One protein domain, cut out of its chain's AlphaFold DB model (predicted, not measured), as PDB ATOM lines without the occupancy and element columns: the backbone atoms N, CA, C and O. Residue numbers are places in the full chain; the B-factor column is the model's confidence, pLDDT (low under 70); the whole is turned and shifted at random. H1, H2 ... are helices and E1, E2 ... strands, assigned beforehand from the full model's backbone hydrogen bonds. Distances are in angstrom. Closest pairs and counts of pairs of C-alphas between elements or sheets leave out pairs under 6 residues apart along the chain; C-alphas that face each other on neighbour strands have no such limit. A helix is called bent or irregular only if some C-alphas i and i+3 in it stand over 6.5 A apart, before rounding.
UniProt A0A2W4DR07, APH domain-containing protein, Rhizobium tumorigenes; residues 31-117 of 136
ATOM      1  N   PHE A  31     -23.329 -39.714 252.837       93.44
ATOM      2  CA  PHE A  31     -23.826 -41.034 252.459       93.44
ATOM      3  C   PHE A  31     -23.289 -41.462 251.088       93.44
ATOM      4  O   PHE A  31     -23.598 -40.855 250.059       93.44
ATOM      5  N   HIS A  32     -22.515 -42.546 251.077       92.81
ATOM      6  CA  HIS A  32     -22.013 -43.199 249.873       92.81
ATOM      7  C   HIS A  32     -21.662 -44.670 250.140       92.81
ATOM      8  O   HIS A  32     -21.572 -45.111 251.283       92.81
ATOM      9  N   ASP A  33     -21.378 -45.425 249.082       91.88
ATOM     10  CA  ASP A  33     -21.055 -46.856 249.107       91.88
ATOM     11  C   ASP A  33     -19.932 -47.243 250.087       91.88
ATOM     12  O   ASP A  33     -20.078 -48.230 250.801       91.88
ATOM     13  N   ASN A  34     -18.862 -46.449 250.221       92.25
ATOM     14  CA  ASN A  34     -17.788 -46.762 251.185       92.25
ATOM     15  C   ASN A  34     -18.210 -46.631 252.666       92.25
ATOM     16  O   ASN A  34     -17.510 -47.137 253.539       92.25
ATOM     17  N   ASN A  35     -19.352 -45.991 252.947       95.56
ATOM     18  CA  ASN A  35     -19.933 -45.870 254.290       95.56
ATOM     19  C   ASN A  35     -20.997 -46.948 254.549       95.56
ATOM     20  O   ASN A  35     -21.637 -46.964 255.600       95.56
ATOM     21  N   VAL A  36     -21.152 -47.893 253.617       94.50
ATOM     22  CA  VAL A  36     -22.052 -49.036 253.728       94.50
ATOM     23  C   VAL A  36     -21.230 -50.316 253.869       94.50
ATOM     24  O   VAL A  36     -20.598 -50.794 252.930       94.50
ATOM     25  N   LEU A  37     -21.266 -50.911 255.057       94.94
ATOM     26  CA  LEU A  37     -20.621 -52.186 255.349       94.94
ATOM     27  C   LEU A  37     -21.656 -53.306 255.247       94.94
ATOM     28  O   LEU A  37     -22.707 -53.244 255.881       94.94
ATOM     29  N   THR A  38     -21.363 -54.347 254.471       94.69
ATOM     30  CA  THR A  38     -22.271 -55.489 254.281       94.69
ATOM     31  C   THR A  38     -21.623 -56.794 254.733       94.69
ATOM     32  O   THR A  38     -20.418 -57.001 254.583       94.69
ATOM     33  N   ASN A  39     -22.417 -57.687 255.321       93.19
ATOM     34  CA  ASN A  39     -22.025 -59.061 255.629       93.19
ATOM     35  C   ASN A  39     -23.240 -60.002 255.521       93.19
ATOM     36  O   ASN A  39     -24.349 -59.574 255.209       93.19
ATOM     37  N   ALA A  40     -23.050 -61.295 255.799       93.25
ATOM     38  CA  ALA A  40     -24.132 -62.281 255.730       93.25
ATOM     39  C   ALA A  40     -25.316 -61.996 256.686       93.25
ATOM     40  O   ALA A  40     -26.403 -62.522 256.477       93.25
ATOM     41  N   GLY A  41     -25.106 -61.194 257.733       92.62
ATOM     42  CA  GLY A  41     -26.115 -60.813 258.722       92.62
ATOM     43  C   GLY A  41     -26.819 -59.484 258.438       92.62
ATOM     44  O   GLY A  41     -27.727 -59.133 259.188       92.62
ATOM     45  N   GLY A  42     -26.429 -58.750 257.390       94.31
ATOM     46  CA  GLY A  42     -27.097 -57.516 256.980       94.31
ATOM     47  C   GLY A  42     -26.146 -56.386 256.598       94.31
ATOM     48  O   GLY A  42     -25.043 -56.604 256.096       94.31
ATOM     49  N   MET A  43     -26.620 -55.161 256.818       95.19
ATOM     50  CA  MET A  43     -25.972 -53.920 256.404       95.19
ATOM     51  C   MET A  43     -25.813 -52.975 257.597       95.19
ATOM     52  O   MET A  43     -26.729 -52.834 258.407       95.19
ATOM     53  N   LEU A  44     -24.660 -52.316 257.685       95.00
ATOM     54  CA  LEU A  44     -24.349 -51.268 258.651       95.00
ATOM     55  C   LEU A  44     -23.976 -49.992 257.898       95.00
ATOM     56  O   LEU A  44     -23.094 -50.016 257.044       95.00
ATOM     57  N   ILE A  45     -24.620 -48.886 258.260       95.38
ATOM     58  CA  ILE A  45     -24.241 -47.547 257.811       95.38
ATOM     59  C   ILE A  45     -23.304 -46.955 258.870       95.38
ATOM     60  O   ILE A  45     -23.659 -46.890 260.050       95.38
ATOM     61  N   ASN A  46     -22.098 -46.600 258.447       94.62
ATOM     62  CA  ASN A  46     -20.977 -46.130 259.261       94.62
ATOM     63  C   ASN A  46     -20.715 -44.634 259.011       94.62
ATOM     64  O   ASN A  46     -21.085 -44.126 257.970       94.62
ATOM     65  N   ASP A  47     -19.986 -43.988 259.921       92.31
ATOM     66  CA  ASP A  47     -19.449 -42.630 259.776       92.31
ATOM     67  C   ASP A  47     -20.494 -41.510 259.871       92.31
ATOM     68  O   ASP A  47     -20.590 -40.600 259.056       92.31
ATOM     69  N   TRP A  48     -21.274 -41.554 260.950       92.44
ATOM     70  CA  TRP A  48     -22.295 -40.555 261.278       92.44
ATOM     71  C   TRP A  48     -21.724 -39.231 261.828       92.44
ATOM     72  O   TRP A  48     -22.460 -38.456 262.436       92.44
ATOM     73  N   GLY A  49     -20.418 -38.975 261.677       88.62
ATOM     74  CA  GLY A  49     -19.736 -37.825 262.286       88.62
ATOM     75  C   GLY A  49     -20.245 -36.465 261.798       88.62
ATOM     76  O   GLY A  49     -20.227 -35.500 262.563       88.62
ATOM     77  N   ASP A  50     -20.755 -36.417 260.567       87.25
ATOM     78  CA  ASP A  50     -21.305 -35.217 259.931       87.25
ATOM     79  C   ASP A  50     -22.841 -35.172 259.944       87.25
ATOM     80  O   ASP A  50     -23.434 -34.306 259.307       87.25
ATOM     81  N   ALA A  51     -23.508 -36.081 260.660       90.81
ATOM     82  CA  ALA A  51     -24.960 -36.185 260.606       90.81
ATOM     83  C   ALA A  51     -25.667 -34.931 261.153       90.81
ATOM     84  O   ALA A  51     -25.338 -34.413 262.225       90.81
ATOM     85  N   VAL A  52     -26.702 -34.475 260.446       90.00
ATOM     86  CA  VAL A  52     -27.519 -33.311 260.829       90.00
ATOM     87  C   VAL A  52     -29.006 -33.578 260.603       90.00
ATOM     88  O   VAL A  52     -29.391 -34.585 260.018       90.00
ATOM     89  N   ILE A  53     -29.864 -32.656 261.045       90.94
ATOM     90  CA  ILE A  53     -31.260 -32.624 260.595       90.94
ATOM     91  C   ILE A  53     -31.332 -31.797 259.311       90.94
ATOM     92  O   ILE A  53     -31.036 -30.601 259.336       90.94
ATOM     93  N   SER A  54     -31.672 -32.431 258.190       90.69
ATOM     94  CA  SER A  54     -31.800 -31.760 256.892       90.69
ATOM     95  C   SER A  54     -32.714 -32.539 255.943       90.69
ATOM     96  O   SER A  54     -33.401 -33.480 256.336       90.69
ATOM     97  N   HIS A  55     -32.777 -32.108 254.686       93.81
ATOM     98  CA  HIS A  55     -33.631 -32.713 253.682       93.81
ATOM     99  C   HIS A  55     -33.066 -34.081 253.241       93.81
ATOM    100  O   HIS A  55     -31.957 -34.115 252.707       93.81
ATOM    101  N   PRO A  56     -33.835 -35.184 253.331       95.69
ATOM    102  CA  PRO A  56     -33.342 -36.562 253.131       95.69
ATOM    103  C   PRO A  56     -32.773 -36.861 251.734       95.69
ATOM    104  O   PRO A  56     -32.166 -37.898 251.484       95.69
ATOM    105  N   PHE A  57     -33.016 -35.997 250.756       96.31
ATOM    106  CA  PHE A  57     -32.587 -36.220 249.371       96.31
ATOM    107  C   PHE A  57     -31.099 -35.918 249.154       96.31
ATOM    108  O   PHE A  57     -30.565 -36.263 248.099       96.31
ATOM    109  N   PHE A  58     -30.413 -35.318 250.135       95.00
ATOM    110  CA  PHE A  58     -28.960 -35.162 250.067       95.00
ATOM    111  C   PHE A  58     -28.245 -36.514 250.123       95.00
ATOM    112  O   PHE A  58     -27.329 -36.722 249.325       95.00
ATOM    113  N   SER A  59     -28.731 -37.457 250.939       94.94
ATOM    114  CA  SER A  59     -28.244 -38.840 250.946       94.94
ATOM    115  C   SER A  59     -28.379 -39.512 249.576       94.94
ATOM    116  O   SER A  59     -27.409 -40.069 249.066       94.94
ATOM    117  N   LEU A  60     -29.548 -39.414 248.926       96.69
ATOM    118  CA  LEU A  60     -29.753 -40.003 247.595       96.69
ATOM    119  C   LEU A  60     -28.819 -39.382 246.544       96.69
ATOM    120  O   LEU A  60     -28.212 -40.102 245.750       96.69
ATOM    121  N   ALA A  61     -28.686 -38.051 246.546       96.25
ATOM    122  CA  ALA A  61     -27.802 -37.342 245.625       96.25
ATOM    123  C   ALA A  61     -26.332 -37.752 245.807       96.25
ATOM    124  O   ALA A  61     -25.638 -37.986 244.818       96.25
ATOM    125  N   GLY A  62     -25.864 -37.873 247.055       94.56
ATOM    126  CA  GLY A  62     -24.512 -38.342 247.372       94.56
ATOM    127  C   GLY A  62     -24.270 -39.786 246.938       94.56
ATOM    128  O   GLY A  62     -23.278 -40.071 246.265       94.56
ATOM    129  N   PHE A  63     -25.212 -40.680 247.242       95.81
ATOM    130  CA  PHE A  63     -25.118 -42.091 246.885       95.81
ATOM    131  C   PHE A  63     -25.045 -42.306 245.369       95.81
ATOM    132  O   PHE A  63     -24.154 -43.009 244.891       95.81
ATOM    133  N   LEU A  64     -25.938 -41.671 244.601       97.00
ATOM    134  CA  LEU A  64     -25.956 -41.804 243.143       97.00
ATOM    135  C   LEU A  64     -24.716 -41.178 242.493       97.00
ATOM    136  O   LEU A  64     -24.152 -41.780 241.583       97.00
ATOM    137  N   ASP A  65     -24.249 -40.022 242.973       95.31
ATOM    138  CA  ASP A  65     -22.987 -39.426 242.510       95.31
ATOM    139  C   ASP A  65     -21.795 -40.367 242.754       95.31
ATOM    140  O   ASP A  65     -20.964 -40.574 241.867       95.31
ATOM    141  N   SER A  66     -21.737 -41.002 243.928       95.38
ATOM    142  CA  SER A  66     -20.704 -41.993 244.235       95.38
ATOM    143  C   SER A  66     -20.804 -43.229 243.339       95.38
ATOM    144  O   SER A  66     -19.791 -43.691 242.818       95.38
ATOM    145  N   ALA A  67     -22.016 -43.727 243.080       95.94
ATOM    146  CA  ALA A  67     -22.242 -44.853 242.179       95.94
ATOM    147  C   ALA A  67     -21.769 -44.557 240.744       95.94
ATOM    148  O   ALA A  67     -21.115 -45.394 240.122       95.94
ATOM    149  N   VAL A  68     -22.033 -43.349 240.233       96.69
ATOM    150  CA  VAL A  68     -21.523 -42.906 238.925       96.69
ATOM    151  C   VAL A  68     -19.993 -42.858 238.937       96.69
ATOM    152  O   VAL A  68     -19.350 -43.432 238.058       96.69
ATOM    153  N   ARG A  69     -19.389 -42.207 239.940       95.56
ATOM    154  CA  ARG A  69     -17.934 -41.981 239.989       95.56
ATOM    155  C   ARG A  69     -17.114 -43.242 240.250       95.56
ATOM    156  O   ARG A  69     -16.071 -43.413 239.625       95.56
ATOM    157  N   ASN A  70     -17.544 -44.085 241.184       95.44
ATOM    158  CA  ASN A  70     -16.752 -45.213 241.674       95.44
ATOM    159  C   ASN A  70     -17.061 -46.514 240.924       95.44
ATOM    160  O   ASN A  70     -16.186 -47.368 240.812       95.44
ATOM    161  N   HIS A  71     -18.284 -46.656 240.400       94.94
ATOM    162  CA  HIS A  71     -18.763 -47.903 239.784       94.94
ATOM    163  C   HIS A  71     -19.149 -47.752 238.311       94.94
ATOM    164  O   HIS A  71     -19.573 -48.723 237.691       94.94
ATOM    165  N   GLY A  72     -18.999 -46.556 237.732       96.00
ATOM    166  CA  GLY A  72     -19.307 -46.311 236.322       96.00
ATOM    167  C   GLY A  72     -20.792 -46.449 235.992       96.00
ATOM    168  O   GLY A  72     -21.134 -46.761 234.854       96.00
ATOM    169  N   LEU A  73     -21.676 -46.250 236.978       97.31
ATOM    170  CA  LEU A  73     -23.117 -46.254 236.746       97.31
ATOM    171  C   LEU A  73     -23.474 -45.166 235.724       97.31
ATOM    172  O   LEU A  73     -23.170 -43.991 235.923       97.31
ATOM    173  N   GLU A  74     -24.144 -45.545 234.641       98.00
ATOM    174  CA  GLU A  74     -24.604 -44.583 233.643       98.00
ATOM    175  C   GLU A  74     -25.831 -43.821 234.160       98.00
ATOM    176  O   GLU A  74     -26.817 -44.425 234.603       98.00
ATOM    177  N   ILE A  75     -25.780 -42.489 234.072       95.81
ATOM    178  CA  ILE A  75     -26.916 -41.609 234.373       95.81
ATOM    179  C   ILE A  75     -28.086 -41.986 233.455       95.81
ATOM    180  O   ILE A  75     -27.893 -42.272 232.275       95.81
ATOM    181  N   ASP A  76     -29.296 -42.020 234.012       94.81
ATOM    182  CA  ASP A  76     -30.545 -42.390 233.327       94.81
ATOM    183  C   ASP A  76     -30.644 -43.832 232.804       94.81
ATOM    184  O   ASP A  76     -31.668 -44.201 232.204       94.81
ATOM    185  N   SER A  77     -29.646 -44.675 233.084       98.19
ATOM    186  CA  SER A  77     -29.751 -46.120 232.877       98.19
ATOM    187  C   SER A  77     -30.908 -46.718 233.684       98.19
ATOM    188  O   SER A  77     -31.389 -46.139 234.663       98.19
ATOM    189  N   LEU A  78     -31.350 -47.917 233.297       98.06
ATOM    190  CA  LEU A  78     -32.398 -48.636 234.032       98.06
ATOM    191  C   LEU A  78     -32.014 -48.862 235.501       98.06
ATOM    192  O   LEU A  78     -32.859 -48.736 236.380       98.06
ATOM    193  N   VAL A  79     -30.736 -49.143 235.773       97.81
ATOM    194  CA  VAL A  79     -30.234 -49.344 237.140       97.81
ATOM    195  C   VAL A  79     -30.262 -48.037 237.930       97.81
ATOM    196  O   VAL A  79     -30.721 -48.031 239.067       97.81
ATOM    197  N   TYR A  80     -29.838 -46.924 237.324       97.94
ATOM    198  CA  TYR A  80     -29.899 -45.604 237.957       97.94
ATOM    199  C   TYR A  80     -31.334 -45.233 238.344       97.94
ATOM    200  O   TYR A  80     -31.590 -44.821 239.474       97.94
ATOM    201  N   LYS A  81     -32.280 -45.435 237.418       97.81
ATOM    202  CA  LYS A  81     -33.704 -45.175 237.654       97.81
ATOM    203  C   LYS A  81     -34.258 -46.067 238.754       97.81
ATOM    204  O   LYS A  81     -34.825 -45.537 239.692       97.81
ATOM    205  N   HIS A  82     -33.984 -47.372 238.728       98.00
ATOM    206  CA  HIS A  82     -34.427 -48.270 239.796       98.00
ATOM    207  C   HIS A  82     -33.892 -47.883 241.182       98.00
ATOM    208  O   HIS A  82     -34.644 -47.933 242.147       98.00
ATOM    209  N   LEU A  83     -32.620 -47.485 241.301       96.50
ATOM    210  CA  LEU A  83     -32.063 -47.034 242.584       96.50
ATOM    211  C   LEU A  83     -32.743 -45.753 243.082       96.50
ATOM    212  O   LEU A  83     -33.038 -45.628 244.269       96.50
ATOM    213  N   LYS A  84     -33.005 -44.813 242.171       97.62
ATOM    214  CA  LYS A  84     -33.719 -43.571 242.474       97.62
ATOM    215  C   LYS A  84     -35.174 -43.839 242.873       97.62
ATOM    216  O   LYS A  84     -35.625 -43.333 243.896       97.62
ATOM    217  N   ASP A  85     -35.874 -44.671 242.111       97.81
ATOM    218  CA  ASP A  85     -37.284 -44.999 242.320       97.81
ATOM    219  C   ASP A  85     -37.485 -45.750 243.643       97.81
ATOM    220  O   ASP A  85     -38.376 -45.398 244.410       97.81
ATOM    221  N   ALA A  86     -36.588 -46.683 243.984       97.38
ATOM    222  CA  ALA A  86     -36.598 -47.365 245.281       97.38
ATOM    223  C   ALA A  86     -36.487 -46.386 246.464       97.38
ATOM    224  O   ALA A  86     -37.071 -46.610 247.523       97.38
ATOM    225  N   TYR A  87     -35.757 -45.278 246.299       97.44
ATOM    226  CA  TYR A  87     -35.712 -44.222 247.308       97.44
ATOM    227  C   TYR A  87     -37.002 -43.394 247.334       97.44
ATOM    228  O   TYR A  87     -37.478 -43.013 248.403       97.44
ATOM    229  N   PHE A  88     -37.577 -43.105 246.164       98.25
ATOM    230  CA  PHE A  88     -38.803 -42.316 246.045       98.25
ATOM    231  C   PHE A  88     -40.005 -43.026 246.661       98.25
ATOM    232  O   PHE A  88     -40.839 -42.354 247.265       98.25
ATOM    233  N   GLU A  89     -40.073 -44.357 246.568       98.12
ATOM    234  CA  GLU A  89     -41.152 -45.177 247.136       98.12
ATOM    235  C   GLU A  89     -41.434 -44.864 248.612       98.12
ATOM    236  O   GLU A  89     -42.593 -44.819 249.016       98.12
ATOM    237  N   VAL A  90     -40.399 -44.546 249.397       97.38
ATOM    238  CA  VAL A  90     -40.516 -44.189 250.824       97.38
ATOM    239  C   VAL A  90     -41.336 -42.909 251.050       97.38
ATOM    240  O   VAL A  90     -41.898 -42.705 252.124       97.38
ATOM    241  N   TRP A  91     -41.420 -42.038 250.043       98.00
ATOM    242  CA  TRP A  91     -41.973 -40.687 250.153       98.00
ATOM    243  C   TRP A  91     -43.282 -40.478 249.386       98.00
ATOM    244  O   TRP A  91     -43.893 -39.416 249.523       98.00
ATOM    245  N   LEU A  92     -43.735 -41.470 248.610       97.44
ATOM    246  CA  LEU A  92     -44.911 -41.343 247.737       97.44
ATOM    247  C   LEU A  92     -46.229 -41.109 248.495       97.44
ATOM    248  O   LEU A  92     -47.147 -40.501 247.946       97.44
ATOM    249  N   ASP A  93     -46.315 -41.524 249.761       97.81
ATOM    250  CA  ASP A  93     -47.479 -41.248 250.616       97.81
ATOM    251  C   ASP A  93     -47.578 -39.768 251.031       97.81
ATOM    252  O   ASP A  93     -48.649 -39.283 251.403       97.81
ATOM    253  N   LEU A  94     -46.462 -39.032 250.979       97.50
ATOM    254  CA  LEU A  94     -46.378 -37.638 251.411       97.50
ATOM    255  C   LEU A  94     -46.346 -36.669 250.233       97.50
ATOM    256  O   LEU A  94     -46.942 -35.593 250.310       97.50
ATOM    257  N   GLU A  95     -45.666 -37.027 249.149       97.69
ATOM    258  CA  GLU A  95     -45.421 -36.148 248.014       97.69
ATOM    259  C   GLU A  95     -45.520 -36.907 246.685       97.69
ATOM    260  O   GLU A  95     -45.231 -38.095 246.599       97.69
ATOM    261  N   ASN A  96     -45.954 -36.220 245.629       97.25
ATOM    262  CA  ASN A  96     -46.123 -36.855 244.323       97.25
ATOM    263  C   ASN A  96     -44.786 -37.004 243.574       97.25
ATOM    264  O   ASN A  96     -43.858 -36.225 243.782       97.25
ATOM    265  N   ALA A  97     -44.723 -37.962 242.648       96.75
ATOM    266  CA  ALA A  97     -43.505 -38.296 241.908       96.75
ATOM    267  C   ALA A  97     -42.870 -37.103 241.165       96.75
ATOM    268  O   ALA A  97     -41.654 -36.948 241.205       96.75
ATOM    269  N   GLU A  98     -43.666 -36.225 240.541       97.50
ATOM    270  CA  GLU A  98     -43.149 -35.033 239.845       97.50
ATOM    271  C   GLU A  98     -42.434 -34.081 240.815       97.50
ATOM    272  O   GLU A  98     -41.360 -33.548 240.525       97.50
ATOM    273  N   ASN A  99     -42.997 -33.900 242.009       97.56
ATOM    274  CA  ASN A  99     -42.363 -33.110 243.051       97.56
ATOM    275  C   ASN A  99     -41.118 -33.801 243.626       97.56
ATOM    276  O   ASN A  99     -40.134 -33.108 243.871       97.56
ATOM    277  N   LEU A 100     -41.111 -35.129 243.796       98.12
ATOM    278  CA  LEU A 100     -39.920 -35.870 244.237       98.12
ATOM    279  C   LEU A 100     -38.756 -35.727 243.241       98.12
ATOM    280  O   LEU A 100     -37.621 -35.500 243.660       98.12
ATOM    281  N   GLU A 101     -39.037 -35.752 241.935       97.94
ATOM    282  CA  GLU A 101     -38.036 -35.449 240.902       97.94
ATOM    283  C   GLU A 101     -37.469 -34.040 241.078       97.94
ATOM    284  O   GLU A 101     -36.255 -33.840 241.129       97.94
ATOM    285  N   ARG A 102     -38.343 -33.046 241.263       96.94
ATOM    286  CA  ARG A 102     -37.910 -31.655 241.428       96.94
ATOM    287  C   ARG A 102     -37.100 -31.435 242.705       96.94
ATOM    288  O   ARG A 102     -36.147 -30.656 242.709       96.94
ATOM    289  N   ILE A 103     -37.462 -32.111 243.790       97.06
ATOM    290  CA  ILE A 103     -36.691 -32.132 245.036       97.06
ATOM    291  C   ILE A 103     -35.300 -32.713 244.779       97.06
ATOM    292  O   ILE A 103     -34.307 -32.120 245.201       97.06
ATOM    293  N   PHE A 104     -35.220 -33.842 244.071       97.44
ATOM    294  CA  PHE A 104     -33.958 -34.495 243.743       97.44
ATOM    295  C   PHE A 104     -33.047 -33.609 242.890       97.44
ATOM    296  O   PHE A 104     -31.875 -33.440 243.222       97.44
ATOM    297  N   GLU A 105     -33.586 -32.949 241.864       96.06
ATOM    298  CA  GLU A 105     -32.848 -31.969 241.058       96.06
ATOM    299  C   GLU A 105     -32.254 -30.846 241.924       96.06
ATOM    300  O   GLU A 105     -31.078 -30.495 241.793       96.06
ATOM    301  N   ILE A 106     -33.050 -30.294 242.848       95.12
ATOM    302  CA  ILE A 106     -32.591 -29.252 243.773       95.12
ATOM    303  C   ILE A 106     -31.503 -29.797 244.709       95.12
ATOM    304  O   ILE A 106     -30.495 -29.117 244.930       95.12
ATOM    305  N   ALA A 107     -31.676 -31.009 245.240       94.88
ATOM    306  CA  ALA A 107     -30.707 -31.651 246.123       94.88
ATOM    307  C   ALA A 107     -29.360 -31.871 245.414       94.88
ATOM    308  O   ALA A 107     -28.324 -31.497 245.962       94.88
ATOM    309  N   CYS A 108     -29.366 -32.355 244.169       93.94
ATOM    310  CA  CYS A 108     -28.166 -32.509 243.340       93.94
ATOM    311  C   CYS A 108     -27.408 -31.187 243.142       93.94
ATOM    312  O   CYS A 108     -26.179 -31.157 243.209       93.94
ATOM    313  N   ILE A 109     -28.124 -30.072 242.956       92.81
ATOM    314  CA  ILE A 109     -27.513 -28.738 242.824       92.81
ATOM    315  C   ILE A 109     -26.896 -28.269 244.150       92.81
ATOM    316  O   ILE A 109     -25.838 -27.633 244.162       92.81
ATOM    317  N   LEU A 110     -27.567 -28.533 245.270       90.81
ATOM    318  CA  LEU A 110     -27.169 -28.035 246.585       90.81
ATOM    319  C   LEU A 110     -26.112 -28.904 247.284       90.81
ATOM    320  O   LEU A 110     -25.316 -28.361 248.049       90.81
ATOM    321  N   ARG A 111     -26.045 -30.209 247.003       88.94
ATOM    322  CA  ARG A 111     -25.162 -31.168 247.688       88.94
ATOM    323  C   ARG A 111     -23.678 -30.775 247.684       88.94
ATOM    324  O   ARG A 111     -23.069 -30.796 248.748       88.94
ATOM    325  N   PRO A 112     -23.058 -30.323 246.572       86.75
ATOM    326  CA  PRO A 112     -21.663 -29.873 246.613       86.75
ATOM    327  C   PRO A 112     -21.434 -28.664 247.534       86.75
ATOM    328  O   PRO A 112     -20.342 -28.490 248.074       86.75
ATOM    329  N   ILE A 113     -22.452 -27.811 247.696       86.06
ATOM    330  CA  ILE A 113     -22.395 -26.638 248.572       86.06
ATOM    331  C   ILE A 113     -22.499 -27.077 250.032       86.06
ATOM    332  O   ILE A 113     -21.718 -26.604 250.854       86.06
ATOM    333  N   GLU A 114     -23.450 -27.959 250.334       81.94
ATOM    334  CA  GLU A 114     -23.653 -28.562 251.654       81.94
ATOM    335  C   GLU A 114     -22.373 -29.263 252.133       81.94
ATOM    336  O   GLU A 114     -21.802 -28.865 253.150       81.94
ATOM    337  N   PHE A 115     -21.802 -30.123 251.290       79.75
ATOM    338  CA  PHE A 115     -20.548 -30.815 251.561       79.75
ATOM    339  C   PHE A 115     -19.397 -29.844 251.852       79.75
ATOM    340  O   PHE A 115     -18.694 -29.961 252.853       79.75
ATOM    341  N   ALA A 116     -19.225 -28.801 251.031       82.62
ATOM    342  CA  ALA A 116     -18.191 -27.795 251.275       82.62
ATOM    343  C   ALA A 116     -18.381 -27.052 252.614       82.62
ATOM    344  O   ALA A 116     -17.397 -26.630 253.231       82.62
ATOM    345  N   PHE A 117     -19.623 -26.869 253.077       76.62
ATOM    346  CA  PHE A 117     -19.896 -26.268 254.380       76.62
ATOM    347  C   PHE A 117     -19.545 -27.205 255.538       76.62
ATOM    348  O   PHE A 117     -18.906 -26.714 256.475       76.62
TER     349      PHE A 117
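Overview. This is residues 31 to 117 of the 136 residues of the protein "APH domain-containing protein" of Rhizobium tumorigenes (UniProt A0A2W4DR07). Look for three helices packed together, H1 and H2 side by side as a helical hairpin and H3 crossing H1; the strand hairpin E1 and E2 reaches away, with residues 38 to 43 sticking out. The 87 printed residues run E1 E2 E3 H1 H2 H3, mostly helix, with E1 and E2 antiparallel. The whole is compact, radius of gyration of the C-alphas 13.5 A, spanning 35 by 32 by 27 A.

Along the chain. Find C-alpha 36 at (-22.052, -49.036, 253.728), where E1, residues 36 to 39, begins; E2 is 42 to 45, E3 52 to 54. H1, 57 to 71, measures 20.5 A and H2, 78 to 91, 20.4 A. H3, 97 to 117, measures 29.3 A, ending at (-19.896, -26.268, 254.380); it is irregular, C-alphas 109 and 112 being 7.1 A apart.

Arrangement. In hairpin E1 and E2, see N 37 and O 44, 2.8 A. E3 pairs with no named strand. H1 touches H2 with residues 60 to 64 alone, closest C-alphas Leu 60 and Tyr 87, 7.3 A, at a shallow tilt of 18 degrees, opposite ways. H1 touches H3 with residues 57 to 62 alone, about perpendicular at 76 degrees, closest C-alphas Ala 61 and Cys 108, 5.4 A. Every O i to N i+4 pair is within hydrogen-bond range in H1, 8 of 10 in H2, 15 of 17 in H3.

Size, cuts and confidence. The farthest C-alphas, Ala 40 and Glu 98, are 36.8 A apart. The printed part has no cut, no link is long, and no printed residue is under 70 in pLDDT.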